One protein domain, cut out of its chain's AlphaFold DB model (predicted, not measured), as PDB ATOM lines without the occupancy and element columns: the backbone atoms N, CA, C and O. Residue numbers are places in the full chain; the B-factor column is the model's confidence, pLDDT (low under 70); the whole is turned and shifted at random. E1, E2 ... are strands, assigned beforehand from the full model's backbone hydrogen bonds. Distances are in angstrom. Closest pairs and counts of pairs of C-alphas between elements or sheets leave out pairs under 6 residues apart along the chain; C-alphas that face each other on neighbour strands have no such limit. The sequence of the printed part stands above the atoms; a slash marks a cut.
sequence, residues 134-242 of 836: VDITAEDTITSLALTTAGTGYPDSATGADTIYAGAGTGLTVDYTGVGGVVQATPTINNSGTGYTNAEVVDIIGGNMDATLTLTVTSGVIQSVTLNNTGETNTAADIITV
ATOM      1  N   VAL A 134     130.081 132.911 123.666       41.41
ATOM      2  CA  VAL A 134     129.683 133.597 122.433       41.41
ATOM      3  C   VAL A 134     130.403 134.934 122.360       41.41
ATOM      4  O   VAL A 134     130.045 135.873 123.070       41.41
ATOM      5  N   ASP A 135     131.405 135.026 121.487       47.50
ATOM      6  CA  ASP A 135     132.054 136.307 121.215       47.50
ATOM      7  C   ASP A 135     131.132 137.155 120.335       47.50
ATOM      8  O   ASP A 135     130.750 136.761 119.228       47.50
ATOM      9  N   ILE A 136     130.781 138.329 120.852       44.47
ATOM     10  CA  ILE A 136     129.912 139.317 120.213       44.47
ATOM     11  C   ILE A 136     130.778 140.531 119.896       44.47
ATOM     12  O   ILE A 136     131.305 141.166 120.810       44.47
ATOM     13  N   THR A 137     130.906 140.874 118.614       48.88
ATOM     14  CA  THR A 137     131.449 142.177 118.212       48.88
ATOM     15  C   THR A 137     130.290 143.095 117.850       48.88
ATOM     16  O   THR A 137     129.557 142.858 116.892       48.88
ATOM     17  N   ALA A 138     130.101 144.137 118.651       50.78
ATOM     18  CA  ALA A 138     129.190 145.232 118.368       50.78
ATOM     19  C   ALA A 138     130.009 146.523 118.397       50.78
ATOM     20  O   ALA A 138     130.765 146.746 119.343       50.78
ATOM     21  N   GLU A 139     129.880 147.343 117.359       60.50
ATOM     22  CA  GLU A 139     130.489 148.673 117.312       60.50
ATOM     23  C   GLU A 139     129.371 149.715 117.238       60.50
ATOM     24  O   GLU A 139     128.393 149.544 116.507       60.50
ATOM     25  N   ASP A 140     129.497 150.762 118.053       76.56
ATOM     26  CA  ASP A 140     128.596 151.912 118.052       76.56
ATOM     27  C   ASP A 140     129.024 152.888 116.951       76.56
ATOM     28  O   ASP A 140     130.164 153.364 116.948       76.56
ATOM     29  N   THR A 141     128.117 153.206 116.026       82.31
ATOM     30  CA  THR A 141     128.439 154.022 114.846       82.31
ATOM     31  C   THR A 141     127.827 155.414 114.964       82.31
ATOM     32  O   THR A 141     126.625 155.566 115.194       82.31
ATOM     33  N   ILE A 142     128.639 156.456 114.762       86.75
ATOM     34  CA  ILE A 142     128.129 157.827 114.630       86.75
ATOM     35  C   ILE A 142     127.404 157.939 113.286       86.75
ATOM     36  O   ILE A 142     128.029 157.806 112.235       86.75
ATOM     37  N   THR A 143     126.098 158.197 113.320       86.69
ATOM     38  CA  THR A 143     125.242 158.270 112.125       86.69
ATOM     39  C   THR A 143     124.965 159.699 111.673       86.69
ATOM     40  O   THR A 143     124.704 159.932 110.497       86.69
ATOM     41  N   SER A 144     125.055 160.686 112.568       90.44
ATOM     42  CA  SER A 144     125.018 162.102 112.186       90.44
ATOM     43  C   SER A 144     125.709 163.014 113.201       90.44
ATOM     44  O   SER A 144     125.971 162.638 114.343       90.44
ATOM     45  N   LEU A 145     126.011 164.232 112.753       93.75
ATOM     46  CA  LEU A 145     126.574 165.317 113.551       93.75
ATOM     47  C   LEU A 145     125.586 166.490 113.588       93.75
ATOM     48  O   LEU A 145     124.819 166.694 112.647       93.75
ATOM     49  N   ALA A 146     125.651 167.311 114.631       94.69
ATOM     50  CA  ALA A 146     124.946 168.588 114.706       94.69
ATOM     51  C   ALA A 146     125.891 169.688 115.210       94.69
ATOM     52  O   ALA A 146     126.364 169.631 116.345       94.69
ATOM     53  N   LEU A 147     126.163 170.701 114.380       95.75
ATOM     54  CA  LEU A 147     126.990 171.851 114.765       95.75
ATOM     55  C   LEU A 147     126.239 172.717 115.788       95.75
ATOM     56  O   LEU A 147     125.304 173.438 115.439       95.75
ATOM     57  N   THR A 148     126.647 172.643 117.056       94.00
ATOM     58  CA  THR A 148     126.027 173.386 118.165       94.00
ATOM     59  C   THR A 148     126.687 174.740 118.408       94.00
ATOM     60  O   THR A 148     125.996 175.696 118.761       94.00
ATOM     61  N   THR A 149     127.988 174.857 118.131       95.12
ATOM     62  CA  THR A 149     128.715 176.135 118.100       95.12
ATOM     63  C   THR A 149     129.599 176.167 116.860       95.12
ATOM     64  O   THR A 149     130.314 175.210 116.588       95.12
ATOM     65  N   ALA A 150     129.570 177.267 116.109       94.38
ATOM     66  CA  ALA A 150     130.300 177.406 114.844       94.38
ATOM     67  C   ALA A 150     131.783 177.811 114.993       94.38
ATOM     68  O   ALA A 150     132.533 177.803 114.017       94.38
ATOM     69  N   GLY A 151     132.205 178.181 116.204       96.25
ATOM     70  CA  GLY A 151     133.568 178.603 116.522       96.25
ATOM     71  C   GLY A 151     134.102 179.809 115.745       96.25
ATOM     72  O   GLY A 151     133.399 180.475 114.982       96.25
ATOM     73  N   THR A 152     135.375 180.118 115.979       96.50
ATOM     74  CA  THR A 152     136.091 181.259 115.407       96.50
ATOM     75  C   THR A 152     137.577 180.945 115.164       96.50
ATOM     76  O   THR A 152     138.181 180.094 115.811       96.50
ATOM     77  N   GLY A 153     138.200 181.636 114.204       96.19
ATOM     78  CA  GLY A 153     139.604 181.435 113.813       96.19
ATOM     79  C   GLY A 153     139.896 180.213 112.922       96.19
ATOM     80  O   GLY A 153     141.057 180.003 112.575       96.19
ATOM     81  N   TYR A 154     138.891 179.419 112.546       96.56
ATOM     82  CA  TYR A 154     139.045 178.224 111.706       96.56
ATOM     83  C   TYR A 154     139.410 178.578 110.244       96.56
ATOM     84  O   TYR A 154     138.999 179.631 109.750       96.56
ATOM     85  N   PRO A 155     140.190 177.739 109.532       95.81
ATOM     86  CA  PRO A 155     140.506 177.940 108.114       95.81
ATOM     87  C   PRO A 155     139.258 177.834 107.223       95.81
ATOM     88  O   PRO A 155     138.263 177.227 107.612       95.81
ATOM     89  N   ASP A 156     139.332 178.367 105.997       94.31
ATOM     90  CA  ASP A 156     138.211 178.339 105.039       94.31
ATOM     91  C   ASP A 156     137.824 176.907 104.581       94.31
ATOM     92  O   ASP A 156     136.740 176.693 104.039       94.31
ATOM     93  N   SER A 157     138.658 175.897 104.845       94.75
ATOM     94  CA  SER A 157     138.246 174.488 104.925       94.75
ATOM     95  C   SER A 157     139.284 173.626 105.652       94.75
ATOM     96  O   SER A 157     140.449 174.018 105.784       94.75
ATOM     97  N   ALA A 158     138.873 172.432 106.083       96.00
ATOM     98  CA  ALA A 158     139.771 171.329 106.416       96.00
ATOM     99  C   ALA A 158     139.136 169.971 106.069       96.00
ATOM    100  O   ALA A 158     137.915 169.825 106.105       96.00
ATOM    101  N   THR A 159     139.991 168.989 105.779       96.00
ATOM    102  CA  THR A 159     139.637 167.584 105.524       96.00
ATOM    103  C   THR A 159     140.382 166.707 106.521       96.00
ATOM    104  O   THR A 159     141.571 166.942 106.758       96.00
ATOM    105  N   GLY A 160     139.700 165.723 107.108       94.38
ATOM    106  CA  GLY A 160     140.241 164.860 108.156       94.38
ATOM    107  C   GLY A 160     140.671 165.630 109.407       94.38
ATOM    108  O   GLY A 160     141.705 165.316 109.989       94.38
ATOM    109  N   ALA A 161     139.925 166.666 109.803       95.06
ATOM    110  CA  ALA A 161     140.211 167.408 111.024       95.06
ATOM    111  C   ALA A 161     139.876 166.553 112.253       95.06
ATOM    112  O   ALA A 161     138.741 166.100 112.410       95.06
ATOM    113  N   ASP A 162     140.862 166.348 113.123       96.25
ATOM    114  CA  ASP A 162     140.683 165.651 114.394       96.25
ATOM    115  C   ASP A 162     139.640 166.356 115.281       96.25
ATOM    116  O   ASP A 162     139.507 167.586 115.278       96.25
ATOM    117  N   THR A 163     138.939 165.581 116.105       94.69
ATOM    118  CA  THR A 163     138.122 166.103 117.210       94.69
ATOM    119  C   THR A 163     138.769 165.786 118.557       94.69
ATOM    120  O   THR A 163     139.544 164.835 118.684       94.69
ATOM    121  N   ILE A 164     138.467 166.587 119.579       92.31
ATOM    122  CA  ILE A 164     138.811 166.287 120.971       92.31
ATOM    123  C   ILE A 164     137.538 166.088 121.791       92.31
ATOM    124  O   ILE A 164     136.546 166.797 121.629       92.31
ATOM    125  N   TYR A 165     137.586 165.104 122.684       89.00
ATOM    126  CA  TYR A 165     136.516 164.787 123.614       89.00
ATOM    127  C   TYR A 165     137.088 164.496 125.008       89.00
ATOM    128  O   TYR A 165     138.265 164.159 125.149       89.00
ATOM    129  N   ALA A 166     136.262 164.659 126.043       82.25
ATOM    130  CA  ALA A 166     136.639 164.458 127.444       82.25
ATOM    131  C   ALA A 166     136.178 163.106 128.030       82.25
ATOM    132  O   ALA A 166     136.534 162.792 129.167       82.25
ATOM    133  N   GLY A 167     135.375 162.337 127.286       87.00
ATOM    134  CA  GLY A 167     134.920 160.993 127.654       87.00
ATOM    135  C   GLY A 167     135.753 159.879 127.009       87.00
ATOM    136  O   GLY A 167     136.957 160.028 126.814       87.00
ATOM    137  N   ALA A 168     135.113 158.745 126.709       85.81
ATOM    138  CA  ALA A 168     135.790 157.531 126.237       85.81
ATOM    139  C   ALA A 168     136.046 157.485 124.717       85.81
ATOM    140  O   ALA A 168     136.933 156.750 124.282       85.81
ATOM    141  N   GLY A 169     135.288 158.246 123.923       90.50
ATOM    142  CA  GLY A 169     135.342 158.184 122.463       90.50
ATOM    143  C   GLY A 169     136.653 158.692 121.859       90.50
ATOM    144  O   GLY A 169     137.194 159.716 122.282       90.50
ATOM    145  N   THR A 170     137.156 157.984 120.844       92.31
ATOM    146  CA  THR A 170     138.410 158.316 120.146       92.31
ATOM    147  C   THR A 170     138.313 158.136 118.630       92.31
ATOM    148  O   THR A 170     137.586 157.280 118.131       92.31
ATOM    149  N   GLY A 171     139.104 158.909 117.879       92.56
ATOM    150  CA  GLY A 171     139.321 158.695 116.443       92.56
ATOM    151  C   GLY A 171     138.301 159.329 115.492       92.56
ATOM    152  O   GLY A 171     138.466 159.177 114.281       92.56
ATOM    153  N   LEU A 172     137.295 160.058 115.992       95.25
ATOM    154  CA  LEU A 172     136.394 160.842 115.141       95.25
ATOM    155  C   LEU A 172     137.163 161.962 114.426       95.25
ATOM    156  O   LEU A 172     137.759 162.833 115.069       95.25
ATOM    157  N   THR A 173     137.093 161.962 113.093       96.00
ATOM    158  CA  THR A 173     137.622 163.034 112.235       96.00
ATOM    159  C   THR A 173     136.542 163.540 111.286       96.00
ATOM    160  O   THR A 173     135.713 162.759 110.807       96.00
ATOM    161  N   VAL A 174     136.550 164.844 111.011       96.56
ATOM    162  CA  VAL A 174     135.495 165.528 110.253       96.56
ATOM    163  C   VAL A 174     136.048 166.429 109.151       96.56
ATOM    164  O   VAL A 174     137.125 167.013 109.274       96.56
ATOM    165  N   ASP A 175     135.265 166.582 108.092       96.00
ATOM    166  CA  ASP A 175     135.493 167.516 106.994       96.00
ATOM    167  C   ASP A 175     134.573 168.729 107.162       96.00
ATOM    168  O   ASP A 175     133.376 168.574 107.415       96.00
ATOM    169  N   TYR A 176     135.107 169.947 107.026       96.31
ATOM    170  CA  TYR A 176     134.314 171.172 107.154       96.31
ATOM    171  C   TYR A 176     134.736 172.284 106.192       96.31
ATOM    172  O   TYR A 176     135.903 172.435 105.825       96.31
ATOM    173  N   THR A 177     133.767 173.134 105.850       95.38
ATOM    174  CA  THR A 177     134.003 174.440 105.223       95.38
ATOM    175  C   THR A 177     133.991 175.536 106.277       95.38
ATOM    176  O   THR A 177     133.099 175.570 107.122       95.38
ATOM    177  N   GLY A 178     134.951 176.450 106.224       94.06
ATOM    178  CA  GLY A 178     134.932 177.694 106.985       94.06
ATOM    179  C   GLY A 178     134.645 178.889 106.079       94.06
ATOM    180  O   GLY A 178     134.914 178.859 104.882       94.06
ATOM    181  N   VAL A 179     134.109 179.971 106.638       94.44
ATOM    182  CA  VAL A 179     134.036 181.265 105.942       94.44
ATOM    183  C   VAL A 179     134.423 182.369 106.910       94.44
ATOM    184  O   VAL A 179     133.713 182.633 107.881       94.44
ATOM    185  N   GLY A 180     135.550 183.033 106.644       93.25
ATOM    186  CA  GLY A 180     135.976 184.209 107.411       93.25
ATOM    187  C   GLY A 180     136.349 183.905 108.866       93.25
ATOM    188  O   GLY A 180     136.234 184.783 109.720       93.25
ATOM    189  N   GLY A 181     136.778 182.671 109.152       92.69
ATOM    190  CA  GLY A 181     137.141 182.209 110.492       92.69
ATOM    191  C   GLY A 181     136.097 181.331 111.190       92.69
ATOM    192  O   GLY A 181     136.393 180.818 112.261       92.69
ATOM    193  N   VAL A 182     134.890 181.175 110.646       94.50
ATOM    194  CA  VAL A 182     133.768 180.473 111.301       94.50
ATOM    195  C   VAL A 182     133.455 179.180 110.549       94.50
ATOM    196  O   VAL A 182     133.379 179.226 109.322       94.50
ATOM    197  N   VAL A 183     133.254 178.059 111.249       94.31
ATOM    198  CA  VAL A 183     132.821 176.782 110.647       94.31
ATOM    199  C   VAL A 183     131.381 176.926 110.148       94.31
ATOM    200  O   VAL A 183     130.500 177.352 110.890       94.31
ATOM    201  N   GLN A 184     131.141 176.604 108.879       87.69
ATOM    202  CA  GLN A 184     129.846 176.755 108.216       87.69
ATOM    203  C   GLN A 184     129.257 175.399 107.840       87.69
ATOM    204  O   GLN A 184     129.965 174.539 107.318       87.69
ATOM    205  N   ALA A 185     127.937 175.285 108.030       85.75
ATOM    206  CA  ALA A 185     127.152 174.053 107.908       85.75
ATOM    207  C   ALA A 185     127.620 172.924 108.848       85.75
ATOM    208  O   ALA A 185     128.634 173.026 109.533       85.75
ATOM    209  N   THR A 186     126.839 171.847 108.922       87.38
ATOM    210  CA  THR A 186     127.230 170.640 109.656       87.38
ATOM    211  C   THR A 186     128.433 169.985 108.961       87.38
ATOM    212  O   THR A 186     128.322 169.679 107.772       87.38
ATOM    213  N   PRO A 187     129.561 169.747 109.659       93.38
ATOM    214  CA  PRO A 187     130.678 168.963 109.135       93.38
ATOM    215  C   PRO A 187     130.256 167.550 108.725       93.38
ATOM    216  O   PRO A 187     129.349 166.969 109.320       93.38
ATOM    217  N   THR A 188     130.942 166.967 107.746       94.81
ATOM    218  CA  THR A 188     130.739 165.570 107.336       94.81
ATOM    219  C   THR A 188     131.728 164.648 108.043       94.81
ATOM    220  O   THR A 188     132.882 165.014 108.257       94.81
ATOM    221  N   ILE A 189     131.292 163.440 108.404       94.81
ATOM    222  CA  ILE A 189     132.143 162.433 109.054       94.81
ATOM    223  C   ILE A 189     133.140 161.878 108.023       94.81
ATOM    224  O   ILE A 189     132.728 161.375 106.983       94.81
ATOM    225  N   ASN A 190     134.440 161.948 108.323       92.88
ATOM    226  CA  ASN A 190     135.513 161.309 107.545       92.88
ATOM    227  C   ASN A 190     136.015 160.017 108.225       92.88
ATOM    228  O   ASN A 190     136.417 159.067 107.560       92.88
ATOM    229  N   ASN A 191     135.946 159.957 109.557       92.25
ATOM    230  CA  ASN A 191     136.042 158.724 110.338       92.25
ATOM    231  C   ASN A 191     135.091 158.854 111.529       92.25
ATOM    232  O   ASN A 191     135.164 159.866 112.222       92.25
ATOM    233  N   SER A 192     134.233 157.867 111.782       89.62
ATOM    234  CA  SER A 192     133.335 157.847 112.945       89.62
ATOM    235  C   SER A 192     134.073 157.602 114.265       89.62
ATOM    236  O   SER A 192     133.583 158.002 115.316       89.62
ATOM    237  N   GLY A 193     135.255 156.977 114.233       92.06
ATOM    238  CA  GLY A 193     135.949 156.556 115.451       92.06
ATOM    239  C   GLY A 193     135.168 155.491 116.233       92.06
ATOM    240  O   GLY A 193     134.293 154.829 115.679       92.06
ATOM    241  N   THR A 194     135.501 155.311 117.514       87.94
ATOM    242  CA  THR A 194     134.878 154.310 118.402       87.94
ATOM    243  C   THR A 194     134.735 154.823 119.836       87.94
ATOM    244  O   THR A 194     135.466 155.720 120.262       87.94
ATOM    245  N   GLY A 195     133.806 154.237 120.602       87.88
ATOM    246  CA  GLY A 195     133.616 154.522 122.034       87.88
ATOM    247  C   GLY A 195     132.846 155.810 122.354       87.88
ATOM    248  O   GLY A 195     132.878 156.259 123.499       87.88
ATOM    249  N   TYR A 196     132.189 156.407 121.357       90.75
ATOM    250  CA  TYR A 196     131.285 157.543 121.536       90.75
ATOM    251  C   TYR A 196     129.884 157.066 121.925       90.75
ATOM    252  O   TYR A 196     129.431 156.020 121.469       90.75
ATOM    253  N   THR A 197     129.175 157.859 122.725       90.75
ATOM    254  CA  THR A 197     127.783 157.600 123.122       90.75
ATOM    255  C   THR A 197     126.826 158.663 122.571       90.75
ATOM    256  O   THR A 197     127.232 159.736 122.116       90.75
ATOM    257  N   ASN A 198     125.530 158.348 122.527       91.06
ATOM    258  CA  ASN A 198     124.544 159.215 121.885       91.06
ATOM    259  C   ASN A 198     124.371 160.554 122.634       91.06
ATOM    260  O   ASN A 198     124.282 160.579 123.861       91.06
ATOM    261  N   ALA A 199     124.269 161.653 121.884       90.69
ATOM    262  CA  ALA A 199     124.221 163.039 122.359       90.69
ATOM    263  C   ALA A 199     125.488 163.565 123.076       90.69
ATOM    264  O   ALA A 199     125.438 164.625 123.707       90.69
ATOM    265  N   GLU A 200     126.637 162.892 122.947       94.56
ATOM    266  CA  GLU A 200     127.930 163.455 123.365       94.56
ATOM    267  C   GLU A 200     128.301 164.717 122.575       94.56
ATOM    268  O   GLU A 200     127.805 164.947 121.472       94.56
ATOM    269  N   VAL A 201     129.178 165.549 123.150       94.50
ATOM    270  CA  VAL A 201     129.632 166.811 122.548       94.50
ATOM    271  C   VAL A 201     131.149 166.813 122.412       94.50
ATOM    272  O   VAL A 201     131.850 166.669 123.412       94.50
ATOM    273  N   VAL A 202     131.642 167.008 121.188       96.19
ATOM    274  CA  VAL A 202     133.073 167.042 120.844       96.19
ATOM    275  C   VAL A 202     133.469 168.399 120.262       96.19
ATOM    276  O   VAL A 202     132.659 169.049 119.594       96.19
ATOM    277  N   ASP A 203     134.722 168.804 120.458       96.50
ATOM    278  CA  ASP A 203     135.262 170.048 119.899       96.50
ATOM    279  C   ASP A 203     136.101 169.750 118.645       96.50
ATOM    280  O   ASP A 203     136.902 168.811 118.625       96.50
ATOM    281  N   ILE A 204     135.964 170.561 117.593       96.31
ATOM    282  CA  ILE A 204     136.769 170.424 116.367       96.31
ATOM    283  C   ILE A 204     138.157 171.030 116.608       96.31
ATOM    284  O   ILE A 204     138.267 172.221 116.921       96.31
ATOM    285  N   ILE A 205     139.229 170.254 116.412       94.88
ATOM    286  CA  ILE A 205     140.601 170.744 116.592       94.88
ATOM    287  C   ILE A 205     140.950 171.713 115.455       94.88
ATOM    288  O   ILE A 205     141.100 171.350 114.288       94.88
ATOM    289  N   GLY A 206     141.088 172.984 115.817       92.81
ATOM    290  CA  GLY A 206     141.358 174.089 114.905       92.81
ATOM    291  C   GLY A 206     140.964 175.424 115.534       92.81
ATOM    292  O   GLY A 206     140.468 175.463 116.660       92.81
ATOM    293  N   GLY A 207     141.197 176.516 114.803       93.50
ATOM    294  CA  GLY A 207     140.773 177.863 115.190       93.50
ATOM    295  C   GLY A 207     141.098 178.232 116.639       93.50
ATOM    296  O   GLY A 207     142.250 178.139 117.065       93.50
ATOM    297  N   ASN A 208     140.073 178.653 117.380       95.06
ATOM    298  CA  ASN A 208     140.138 178.969 118.804       95.06
ATOM    299  C   ASN A 208     139.643 177.819 119.711       95.06
ATOM    300  O   ASN A 208     139.506 178.035 120.914       95.06
ATOM    301  N   MET A 209     139.413 176.615 119.163       94.44
ATOM    302  CA  MET A 209     138.825 175.453 119.855       94.44
ATOM    303  C   MET A 209     137.450 175.751 120.480       94.44
ATOM    304  O   MET A 209     137.180 175.421 121.630       94.44
ATOM    305  N   ASP A 210     136.595 176.425 119.710       95.31
ATOM    306  CA  ASP A 210     135.256 176.889 120.092       95.31
ATOM    307  C   ASP A 210     134.152 176.463 119.096       95.31
ATOM    308  O   ASP A 210     133.013 176.926 119.205       95.31
ATOM    309  N   ALA A 211     134.457 175.584 118.130       96.50
ATOM    310  CA  ALA A 211     133.453 174.901 117.310       96.50
ATOM    311  C   ALA A 211     133.101 173.532 117.913       96.50
ATOM    312  O   ALA A 211     133.982 172.687 118.077       96.50
ATOM    313  N   THR A 212     131.817 173.314 118.211       96.31
ATOM    314  CA  THR A 212     131.319 172.153 118.967       96.31
ATOM    315  C   THR A 212     130.287 171.365 118.162       96.31
ATOM    316  O   THR A 212     129.416 171.948 117.507       96.31
ATOM    317  N   LEU A 213     130.358 170.037 118.239       95.94
ATOM    318  CA  LEU A 213     129.476 169.095 117.551       95.94
ATOM    319  C   LEU A 213     128.774 168.197 118.566       95.94
ATOM    320  O   LEU A 213     129.445 167.575 119.380       95.94
ATOM    321  N   THR A 214     127.449 168.082 118.486       95.19
ATOM    322  CA  THR A 214     126.712 167.001 119.154       95.19
ATOM    323  C   THR A 214     126.643 165.784 118.234       95.19
ATOM    324  O   THR A 214     126.392 165.933 117.037       95.19
ATOM    325  N   LEU A 215     126.871 164.596 118.790       94.12
ATOM    326  CA  LEU A 215     126.878 163.323 118.070       94.12
ATOM    327  C   LEU A 215     125.512 162.635 118.151       94.12
ATOM    328  O   LEU A 215     124.960 162.491 119.243       94.12
ATOM    329  N   THR A 216     125.011 162.130 117.025       91.06
ATOM    330  CA  THR A 216     123.989 161.076 117.021       91.06
ATOM    331  C   THR A 216     124.697 159.743 116.838       91.06
ATOM    332  O   THR A 216     125.385 159.544 115.834       91.06
ATOM    333  N   VAL A 217     124.536 158.832 117.796       89.19
ATOM    334  CA  VAL A 217     125.163 157.503 117.762       89.19
ATOM    335  C   VAL A 217     124.076 156.441 117.752       89.19
ATOM    336  O   VAL A 217     123.234 156.406 118.652       89.19
ATOM    337  N   THR A 218     124.104 155.573 116.742       81.81
ATOM    338  CA  THR A 218     123.239 154.393 116.670       81.81
ATOM    339  C   THR A 218     123.999 153.219 117.269       81.81
ATOM    340  O   THR A 218     125.047 152.826 116.756       81.81
ATOM    341  N   SER A 219     123.497 152.684 118.384       62.72
ATOM    342  CA  SER A 219     124.238 151.683 119.149       62.72
ATOM    343  C   SER A 219     124.261 150.299 118.501       62.72
ATOM    344  O   SER A 219     123.220 149.773 118.111       62.72
ATOM    345  N   GLY A 220     125.450 149.699 118.504       55.88
ATOM    346  CA  GLY A 220     125.710 148.271 118.360       55.88
ATOM    347  C   GLY A 220     124.996 147.531 117.230       55.88
ATOM    348  O   GLY A 220     124.179 146.647 117.502       55.88
ATOM    349  N   VAL A 221     125.402 147.754 115.975       51.03
ATOM    350  CA  VAL A 221     125.207 146.700 114.963       51.03
ATOM    351  C   VAL A 221     126.109 145.530 115.353       51.03
ATOM    352  O   VAL A 221     127.333 145.658 115.379       51.03
ATOM    353  N   ILE A 222     125.511 144.381 115.678       48.62
ATOM    354  CA  ILE A 222     126.258 143.151 115.967       48.62
ATOM    355  C   ILE A 222     126.892 142.669 114.654       48.62
ATOM    356  O   ILE A 222     126.206 142.052 113.834       48.62
ATOM    357  N   GLN A 223     128.179 142.944 114.449       46.78
ATOM    358  CA  GLN A 223     128.913 142.618 113.225       46.78
ATOM    359  C   GLN A 223     129.183 141.116 113.110       46.78
ATOM    360  O   GLN A 223     128.930 140.524 112.063       46.78
ATOM    361  N   SER A 224     129.618 140.470 114.196       45.50
ATOM    362  CA  SER A 224     129.791 139.017 114.247       45.50
ATOM    363  C   SER A 224     129.268 138.410 115.546       45.50
ATOM    364  O   SER A 224     129.284 139.038 116.606       45.50
ATOM    365  N   VAL A 225     128.850 137.148 115.449       47.28
ATOM    366  CA  VAL A 225     128.540 136.267 116.578       47.28
ATOM    367  C   VAL A 225     129.300 134.970 116.336       47.28
ATOM    368  O   VAL A 225     129.013 134.271 115.367       47.28
ATOM    369  N   THR A 226     130.284 134.668 117.183       47.78
ATOM    370  CA  THR A 226     131.129 133.474 117.034       47.78
ATOM    371  C   THR A 226     130.897 132.523 118.200       47.78
ATOM    372  O   THR A 226     131.058 132.886 119.365       47.78
ATOM    373  N   LEU A 227     130.511 131.290 117.876       49.75
ATOM    374  CA  LEU A 227     130.225 130.220 118.829       49.75
ATOM    375  C   LEU A 227     131.525 129.466 119.134       49.75
ATOM    376  O   LEU A 227     131.980 128.649 118.335       49.75
ATOM    377  N   ASN A 228     132.141 129.762 120.279       47.06
ATOM    378  CA  ASN A 228     133.499 129.296 120.589       47.06
ATOM    379  C   ASN A 228     133.559 127.878 121.179       47.06
ATOM    380  O   ASN A 228     134.624 127.258 121.169       47.06
ATOM    381  N   ASN A 229     132.442 127.356 121.694       50.00
ATOM    382  CA  ASN A 229     132.346 125.994 122.214       50.00
ATOM    383  C   ASN A 229     130.923 125.441 122.049       50.00
ATOM    384  O   ASN A 229     129.998 125.915 122.705       50.00
ATOM    385  N   THR A 230     130.734 124.422 121.210       49.47
ATOM    386  CA  THR A 230     129.444 123.730 121.087       49.47
ATOM    387  C   THR A 230     129.314 122.696 122.206       49.47
ATOM    388  O   THR A 230     129.784 121.570 122.052       49.47
ATOM    389  N   GLY A 231     128.712 123.078 123.337       49.78
ATOM    390  CA  GLY A 231     128.438 122.149 124.443       49.78
ATOM    391  C   GLY A 231     127.622 120.938 123.973       49.78
ATOM    392  O   GLY A 231     126.701 121.095 123.165       49.78
ATOM    393  N   GLU A 232     127.940 119.742 124.477       51.97
ATOM    394  CA  GLU A 232     127.477 118.453 123.919       51.97
ATOM    395  C   GLU A 232     125.958 118.208 124.085       51.97
ATOM    396  O   GLU A 232     125.427 117.198 123.623       51.97
ATOM    397  N   THR A 233     125.255 119.122 124.762       57.69
ATOM    398  CA  THR A 233     123.865 118.982 125.226       57.69
ATOM    399  C   THR A 233     122.846 119.907 124.548       57.69
ATOM    400  O   THR A 233     121.664 119.815 124.877       57.69
ATOM    401  N   ASN A 234     123.260 120.762 123.604       54.16
ATOM    402  CA  ASN A 234     122.333 121.624 122.851       54.16
ATOM    403  C   ASN A 234     121.401 120.782 121.955       54.16
ATOM    404  O   ASN A 234     121.827 119.777 121.378       54.16
ATOM    405  N   THR A 235     120.146 121.202 121.788       56.66
ATOM    406  CA  THR A 235     119.145 120.521 120.949       56.66
ATOM    407  C   THR A 235     118.542 121.423 119.870       56.66
ATOM    408  O   THR A 235     118.598 122.649 119.948       56.66
ATOM    409  N   ALA A 236     117.981 120.816 118.819       54.44
ATOM    410  CA  ALA A 236     117.229 121.563 117.813       54.44
ATOM    411  C   ALA A 236     115.996 122.229 118.455       54.44
ATOM    412  O   ALA A 236     115.300 121.600 119.250       54.44
ATOM    413  N   ALA A 237     115.736 123.478 118.068       54.91
ATOM    414  CA  ALA A 237     114.824 124.442 118.687       54.91
ATOM    415  C   ALA A 237     115.262 125.065 120.037       54.91
ATOM    416  O   ALA A 237     114.479 125.820 120.616       54.91
ATOM    417  N   ASP A 238     116.500 124.858 120.512       57.41
ATOM    418  CA  ASP A 238     117.054 125.682 121.601       57.41
ATOM    419  C   ASP A 238     117.134 127.163 121.170       57.41
ATOM    420  O   ASP A 238     117.478 127.471 120.023       57.41
ATOM    421  N   ILE A 239     116.848 128.092 122.093       51.06
ATOM    422  CA  ILE A 239     116.929 129.541 121.844       51.06
ATOM    423  C   ILE A 239     118.148 130.125 122.565       51.06
ATOM    424  O   ILE A 239     118.221 130.145 123.798       51.06
ATOM    425  N   ILE A 240     119.083 130.659 121.779       53.25
ATOM    426  CA  ILE A 240     120.208 131.463 122.260       53.25
ATOM    427  C   ILE A 240     119.769 132.928 122.198       53.25
ATOM    428  O   ILE A 240     119.488 133.453 121.117       53.25
ATOM    429  N   THR A 241     119.703 133.597 123.350       47.00
ATOM    430  CA  THR A 241     119.364 135.026 123.416       47.00
ATOM    431  C   THR A 241     120.633 135.844 123.616       47.00
ATOM    432  O   THR A 241     121.332 135.681 124.615       47.00
ATOM    433  N   VAL A 242     120.928 136.747 122.680       46.25
ATOM    434  CA  VAL A 242     121.955 137.775 122.866       46.25
ATOM    435  C   VAL A 242     121.303 138.966 123.562       46.25
ATOM    436  O   VAL A 242     120.592 139.756 122.944       46.25
TER     437      VAL A 242
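This is residues 134 to 242 of the 836 residues of an uncharacterized protein of Candidatus Izimaplasma sp. HR2 (UniProt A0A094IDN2). One sheet of six strands is curled into a small, nearly closed barrel, and its two longest strands, E1 and E6, run on side by side past the barrel as a long two-stranded arm, the first residues of E1 beside the last of E6. Beyond the end of this arm the printed part makes a loop, of which residues 231 to 239 stick out, and folds back through the small strand E7. The printed part has 109 residues, with seven named strands in the order E1 E2 E3 E4 E5 E6 E7 and no named helix, and its class is all strand; the sheet's order is E1 E6 E5 E2 E3 E4, all antiparallel. The whole is only just loose, close to extended, with a radius of gyration of the C-alphas of 19.5 A, and it is a rod spanning 68 by 21 by 18 A, the arm and loop making much of its length.

E1, residues 134 to 150, begins with C-alpha 134 at (129.683, 133.597, 122.433) and is 44.5 A long from first to last C-alpha. E2 is residues 157 to 164, 18.0 A, and bends by 79 degrees at residue 160. E3 is residues 173 to 179, 19.6 A, and E4 is residues 182 to 191, 21.9 A, bending by 83 degrees at residue 185. E5 is the short strand of residues 201 to 204. E6, residues 211 to 227, runs 44.8 A from C-alpha 211 at (133.453, 174.901, 117.310) to C-alpha 227 at (130.225, 130.220, 118.829). E7, residues 239 to 241, ends with C-alpha 241 at (119.364, 135.026, 123.416).

The sheet is strongly twisted, with C-alphas up to 10.5 A off its best plane, and curled, the way across it turning by 267 degrees. It is a folded sheet, bent back on itself into two leaves that face each other: E1, E6 and E5 face E3 and E4, with E2 as the hinge. E1, an edge strand, is antiparallel to E6 at 168 degrees, with N 135 and O 226 at 3.0 A and N 146 and O 214 at 2.9 A, both within hydrogen-bond range. E6 and E5 form a hairpin, with N 202 and O 213 at 2.9 A. E5 is antiparallel to E2, with N 164 and O 203 at 2.9 A. The pairing is staggered: E2 pairs with E5 over residues 163 to 164 and with E3 over residues 157 to 162. E2 and E3 form a hairpin, with N 161 and O 174 at 2.9 A; E3 and E4 form another, with N 175 and O 188 at 2.9 A. E2, E3 and E4 are a meander, each strand the antiparallel neighbour of the one before, and with E5 they make a Greek key, four strands in a row whose first is the antiparallel neighbour of the fourth. The edge strands E1 and E4 have 12 pairs of C-alphas within 8 A, the closest those of Ala 150 and Val 183, 4.9 A apart. E7 pairs with no named strand, and it is apart from E1 and from E6.

The two C-alphas farthest apart are those of Gly 180 and Thr 233, at 68.7 A, while the first and last printed C-alphas, of Val 134 and Val 242, are 8.8 A apart. Without residues 231 to 239, which stand free, the body of 100 residues spans 62 by 20 by 19 A. The printed part has no cut. The link from E3 to E4 is tight, and the link from E6 to E7, with 11 residues, is long. The mean pLDDT of the printed part is 81.2, and 30 residues are under 70, namely 134 to 139 and 219 to 242.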